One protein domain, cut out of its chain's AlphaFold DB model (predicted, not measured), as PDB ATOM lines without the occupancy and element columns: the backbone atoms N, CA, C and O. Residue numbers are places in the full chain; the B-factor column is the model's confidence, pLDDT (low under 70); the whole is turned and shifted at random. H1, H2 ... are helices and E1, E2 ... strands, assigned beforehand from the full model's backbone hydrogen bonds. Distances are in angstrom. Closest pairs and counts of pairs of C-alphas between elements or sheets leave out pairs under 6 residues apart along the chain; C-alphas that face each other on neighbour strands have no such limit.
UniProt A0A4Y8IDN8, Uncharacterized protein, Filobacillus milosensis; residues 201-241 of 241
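AT A GLANCE: This is residues 201 to 241 of the 241 residues of an uncharacterized protein of Filobacillus milosensis (UniProt A0A4Y8IDN8). A long hairpin of two strands, E1 and E2, makes the body, and the chain after E2 folds back beside the end of E2 and then leaves the hairpin as a tail that ends in one short helix, H1. Residues 232 to 238 of this tail stick out, and residues 236 to 238 of them belong to H1. The printed part has 41 residues, with two named strands and one named helix in the order E1, E2, H1; the sheet, in the order E1 - E2, is antiparallel, and the class is mostly strand. The whole is loose, with a radius of gyration of the C-alphas of 11.9 A and spans of 31 by 24 by 15 A.

IN THESE COORDINATES: E1, residues 201 to 208, begins at C-alpha 201 (-23.526, -16.432, 45.210) and is 21.5 A long from first to last C-alpha. E2, residues 215 to 223, is 26.0 A long and ends at C-alpha 223 (-21.059, -20.847, 48.632). H1, residues 236 to 239, is 5.2 A long and ends at C-alpha 239 (-13.798, -20.556, 32.203).

HOW THE PARTS SIT: E1 and E2 are a hairpin of antiparallel neighbours, with 155 degrees between their N-to-C directions. C-alphas 202 and 221 face each other at 4.5 A, and C-alphas 208 and 215 at 4.5 A. N 203 and O 220 are within hydrogen-bond range at 2.8 A, and so are N 216 and O 207 at 2.8 A. Residues 221 to 222 of E2 also pair with residues 228 to 229, antiparallel. H1 is apart from E1. H1 is too short for any O i to N i+4 pair; its one O i to N i+3 pair is within hydrogen-bond range.

THE WHOLE: The two C-alphas farthest apart, those of Cys 212 and Phe 225, are 33.3 A apart. The printed part has no cut and ends at Leu 241, the chain's last residue. The link from E1 to E2 is short, with 6 residues, and the link from E2 to H1 is long, with 12. Mean pLDDT of the printed part is 79.1; residue 231 and residues 233 to 241 are under 70.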
ATOM      1  N   TYR A 201     -23.343 -17.838  45.523       84.62
ATOM      2  CA  TYR A 201     -23.526 -16.432  45.210       84.62
ATOM      3  C   TYR A 201     -22.380 -15.978  44.318       84.62
ATOM      4  O   TYR A 201     -21.216 -16.071  44.701       84.62
ATOM      5  N   LEU A 202     -22.707 -15.474  43.131       88.31
ATOM      6  CA  LEU A 202     -21.751 -14.782  42.276       88.31
ATOM      7  C   LEU A 202     -21.721 -13.306  42.671       88.31
ATOM      8  O   LEU A 202     -22.688 -12.575  42.452       88.31
ATOM      9  N   TYR A 203     -20.597 -12.865  43.218       83.94
ATOM     10  CA  TYR A 203     -20.308 -11.460  43.451       83.94
ATOM     11  C   TYR A 203     -19.540 -10.899  42.264       83.94
ATOM     12  O   TYR A 203     -18.542 -11.469  41.829       83.94
ATOM     13  N   ILE A 204     -19.998  -9.756  41.763       86.06
ATOM     14  CA  ILE A 204     -19.273  -8.953  40.781       86.06
ATOM     15  C   ILE A 204     -18.939  -7.633  41.466       86.06
ATOM     16  O   ILE A 204     -19.820  -6.808  41.707       86.06
ATOM     17  N   ILE A 205     -17.670  -7.461  41.822       84.62
ATOM     18  CA  ILE A 205     -17.166  -6.305  42.559       84.62
ATOM     19  C   ILE A 205     -16.430  -5.397  41.578       84.62
ATOM     20  O   ILE A 205     -15.542  -5.846  40.857       84.62
ATOM     21  N   GLN A 206     -16.779  -4.112  41.549       88.19
ATOM     22  CA  GLN A 206     -15.994  -3.119  40.819       88.19
ATOM     23  C   GLN A 206     -14.746  -2.768  41.627       88.19
ATOM     24  O   GLN A 206     -14.848  -2.361  42.783       88.19
ATOM     25  N   GLY A 207     -13.580  -2.926  41.011       86.62
ATOM     26  CA  GLY A 207     -12.288  -2.622  41.610       86.62
ATOM     27  C   GLY A 207     -11.308  -2.070  40.585       86.62
ATOM     28  O   GLY A 207     -11.663  -1.782  39.441       86.62
ATOM     29  N   GLU A 208     -10.057  -1.930  41.001       91.31
ATOM     30  CA  GLU A 208      -8.966  -1.439  40.162       91.31
ATOM     31  C   GLU A 208      -7.883  -2.511  40.048       91.31
ATOM     32  O   GLU A 208      -7.599  -3.243  40.999       91.31
ATOM     33  N   CYS A 209      -7.275  -2.626  38.870       85.56
ATOM     34  CA  CYS A 209      -6.143  -3.519  38.663       85.56
ATOM     35  C   CYS A 209      -4.959  -3.077  39.535       85.56
ATOM     36  O   CYS A 209      -4.454  -1.971  39.360       85.56
ATOM     37  N   TRP A 210      -4.438  -3.965  40.391       85.06
ATOM     38  CA  TRP A 210      -3.309  -3.657  41.285       85.06
ATOM     39  C   TRP A 210      -2.030  -3.207  40.556       85.06
ATOM     40  O   TRP A 210      -1.147  -2.613  41.167       85.06
ATOM     41  N   ARG A 211      -1.913  -3.510  39.255       90.88
ATOM     42  CA  ARG A 211      -0.736  -3.199  38.435       90.88
ATOM     43  C   ARG A 211      -0.877  -1.930  37.593       90.88
ATOM     44  O   ARG A 211       0.126  -1.266  37.361       90.88
ATOM     45  N   CYS A 212      -2.064  -1.642  37.059       94.38
ATOM     46  CA  CYS A 212      -2.267  -0.536  36.110       94.38
ATOM     47  C   CYS A 212      -3.423   0.404  36.471       94.38
ATOM     48  O   CYS A 212      -3.772   1.249  35.649       94.38
ATOM     49  N   GLU A 213      -4.047   0.219  37.638       91.12
ATOM     50  CA  GLU A 213      -5.115   1.067  38.205       91.12
ATOM     51  C   GLU A 213      -6.371   1.194  37.324       91.12
ATOM     52  O   GLU A 213      -7.297   1.952  37.601       91.12
ATOM     53  N   SER A 214      -6.451   0.416  36.243       91.44
ATOM     54  CA  SER A 214      -7.613   0.407  35.362       91.44
ATOM     55  C   SER A 214      -8.815  -0.197  36.086       91.44
ATOM     56  O   SER A 214      -8.692  -1.247  36.723       91.44
ATOM     57  N   LYS A 215      -9.984   0.438  35.945       92.56
ATOM     58  CA  LYS A 215     -11.252  -0.083  36.470       92.56
ATOM     59  C   LYS A 215     -11.560  -1.441  35.852       92.56
ATOM     60  O   LYS A 215     -11.510  -1.598  34.633       92.56
ATOM     61  N   MET A 216     -11.926  -2.401  36.688       88.00
ATOM     62  CA  MET A 216     -12.276  -3.751  36.273       88.00
ATOM     63  C   MET A 216     -13.374  -4.336  37.159       88.00
ATOM     64  O   MET A 216     -13.582  -3.906  38.292       88.00
ATOM     65  N   ASN A 217     -14.067  -5.341  36.632       86.12
ATOM     66  CA  ASN A 217     -14.960  -6.178  37.417       86.12
ATOM     67  C   ASN A 217     -14.179  -7.399  37.903       86.12
ATOM     68  O   ASN A 217     -13.528  -8.075  37.106       86.12
ATOM     69  N   ILE A 218     -14.261  -7.681  39.194       83.25
ATOM     70  CA  ILE A 218     -13.694  -8.859  39.837       83.25
ATOM     71  C   ILE A 218     -14.868  -9.773  40.171       83.25
ATOM     72  O   ILE A 218     -15.781  -9.369  40.894       83.25
ATOM     73  N   SER A 219     -14.870 -10.982  39.616       82.56
ATOM     74  CA  SER A 219     -15.852 -12.004  39.956       82.56
ATOM     75  C   SER A 219     -15.329 -12.898  41.074       82.56
ATOM     76  O   SER A 219     -14.157 -13.271  41.103       82.56
ATOM     77  N   SER A 220     -16.219 -13.255  41.989       83.31
ATOM     78  CA  SER A 220     -15.972 -14.264  43.010       83.31
ATOM     79  C   SER A 220     -17.246 -15.059  43.229       83.31
ATOM     80  O   SER A 220     -18.335 -14.484  43.238       83.31
ATOM     81  N   ILE A 221     -17.126 -16.373  43.381       85.75
ATOM     82  CA  ILE A 221     -18.251 -17.222  43.763       85.75
ATOM     83  C   ILE A 221     -18.055 -17.622  45.217       85.75
ATOM     84  O   ILE A 221     -16.999 -18.125  45.574       85.75
ATOM     85  N   VAL A 222     -19.069 -17.406  46.048       86.00
ATOM     86  CA  VAL A 222     -19.055 -17.826  47.451       86.00
ATOM     87  C   VAL A 222     -20.222 -18.763  47.690       86.00
ATOM     88  O   VAL A 222     -21.352 -18.432  47.335       86.00
ATOM     89  N   ASP A 223     -19.975 -19.943  48.245       84.56
ATOM     90  CA  ASP A 223     -21.059 -20.847  48.632       84.56
ATOM     91  C   ASP A 223     -21.632 -20.514  50.022       84.56
ATOM     92  O   ASP A 223     -21.119 -19.672  50.757       84.56
ATOM     93  N   ASN A 224     -22.728 -21.176  50.394       83.44
ATOM     94  CA  ASN A 224     -23.348 -21.017  51.714       83.44
ATOM     95  C   ASN A 224     -22.451 -21.407  52.907       83.44
ATOM     96  O   ASN A 224     -22.833 -21.156  54.047       83.44
ATOM     97  N   PHE A 225     -21.299 -22.035  52.667       83.56
ATOM     98  CA  PHE A 225     -20.306 -22.371  53.686       83.56
ATOM     99  C   PHE A 225     -19.138 -21.376  53.701       83.56
ATOM    100  O   PHE A 225     -18.088 -21.681  54.265       83.56
ATOM    101  N   GLU A 226     -19.310 -20.210  53.071       83.50
ATOM    102  CA  GLU A 226     -18.304 -19.150  52.956       83.50
ATOM    103  C   GLU A 226     -17.034 -19.583  52.202       83.50
ATOM    104  O   GLU A 226     -15.989 -18.937  52.307       83.50
ATOM    105  N   ARG A 227     -17.100 -20.655  51.399       81.19
ATOM    106  CA  ARG A 227     -15.976 -21.056  50.546       81.19
ATOM    107  C   ARG A 227     -15.918 -20.132  49.345       81.19
ATOM    108  O   ARG A 227     -16.905 -19.991  48.626       81.19
ATOM    109  N   ILE A 228     -14.760 -19.510  49.144       81.12
ATOM    110  CA  ILE A 228     -14.523 -18.529  48.087       81.12
ATOM    111  C   ILE A 228     -13.824 -19.222  46.926       81.12
ATOM    112  O   ILE A 228     -12.723 -19.728  47.103       81.12
ATOM    113  N   TYR A 229     -14.437 -19.159  45.749       77.81
ATOM    114  CA  TYR A 229     -13.885 -19.649  44.499       77.81
ATOM    115  C   TYR A 229     -13.458 -18.481  43.615       77.81
ATOM    116  O   TYR A 229     -14.290 -17.680  43.168       77.81
ATOM    117  N   THR A 230     -12.156 -18.388  43.355       73.12
ATOM    118  CA  THR A 230     -11.560 -17.367  42.479       73.12
ATOM    119  C   THR A 230     -11.337 -17.921  41.069       73.12
ATOM    120  O   THR A 230     -11.317 -19.139  40.891       73.12
ATOM    121  N   PRO A 231     -11.146 -17.066  40.044       68.38
ATOM    122  CA  PRO A 231     -10.858 -17.514  38.679       68.38
ATOM    123  C   PRO A 231      -9.705 -18.525  38.570       68.38
ATOM    124  O   PRO A 231      -9.754 -19.394  37.708       68.38
ATOM    125  N   ASP A 232      -8.710 -18.448  39.460       71.44
ATOM    126  CA  ASP A 232      -7.550 -19.350  39.475       71.44
ATOM    127  C   ASP A 232      -7.898 -20.784  39.916       71.44
ATOM    128  O   ASP A 232      -7.140 -21.716  39.646       71.44
ATOM    129  N   GLU A 233      -9.044 -20.981  40.571       69.94
ATOM    130  CA  GLU A 233      -9.535 -22.295  41.001       69.94
ATOM    131  C   GLU A 233     -10.389 -22.995  39.934       69.94
ATOM    132  O   GLU A 233     -10.697 -24.183  40.064       69.94
ATOM    133  N   TYR A 234     -10.752 -22.287  38.861       64.19
ATOM    134  CA  TYR A 234     -11.473 -22.867  37.734       64.19
ATOM    135  C   TYR A 234     -10.495 -23.416  36.693       64.19
ATOM    136  O   TYR A 234      -9.532 -22.766  36.286       64.19
ATOM    137  N   SER A 235     -10.772 -24.624  36.204       64.19
ATOM    138  CA  SER A 235     -10.084 -25.160  35.026       64.19
ATOM    139  C   SER A 235     -10.335 -24.282  33.796       64.19
ATOM    140  O   SER A 235     -11.360 -23.602  33.687       64.19
ATOM    141  N   LYS A 236      -9.419 -24.320  32.820       66.06
ATOM    142  CA  LYS A 236      -9.576 -23.565  31.566       66.06
ATOM    143  C   LYS A 236     -10.867 -23.939  30.834       66.06
ATOM    144  O   LYS A 236     -11.466 -23.076  30.203       66.06
ATOM    145  N   GLU A 237     -11.315 -25.189  30.949       63.78
ATOM    146  CA  GLU A 237     -12.582 -25.659  30.390       63.78
ATOM    147  C   GLU A 237     -13.804 -25.046  31.094       63.78
ATOM    148  O   GLU A 237     -14.805 -24.772  30.439       63.78
ATOM    149  N   GLN A 238     -13.732 -24.794  32.407       53.72
ATOM    150  CA  GLN A 238     -14.815 -24.160  33.174       53.72
ATOM    151  C   GLN A 238     -14.930 -22.652  32.912       53.72
ATOM    152  O   GLN A 238     -16.021 -22.107  33.034       53.72
ATOM    153  N   ILE A 239     -13.829 -21.990  32.542       57.47
ATOM    154  CA  ILE A 239     -13.798 -20.556  32.203       57.47
ATOM    155  C   ILE A 239     -14.266 -20.302  30.755       57.47
ATOM    156  O   ILE A 239     -14.674 -19.194  30.422       57.47
ATOM    157  N   ALA A 240     -14.194 -21.312  29.880       51.00
ATOM    158  CA  ALA A 240     -14.473 -21.188  28.445       51.00
ATOM    159  C   ALA A 240     -15.948 -21.422  28.038       51.00
ATOM    160  O   ALA A 240     -16.240 -21.425  26.840       51.00
ATOM    161  N   LEU A 241     -16.849 -21.633  29.006       43.16
ATOM    162  CA  LEU A 241     -18.306 -21.764  28.833       43.16
ATOM    163  C   LEU A 241     -19.019 -20.442  29.137       43.16
ATOM    164  O   LEU A 241     -20.013 -20.158  28.430       43.16
TER     165      LEU A 241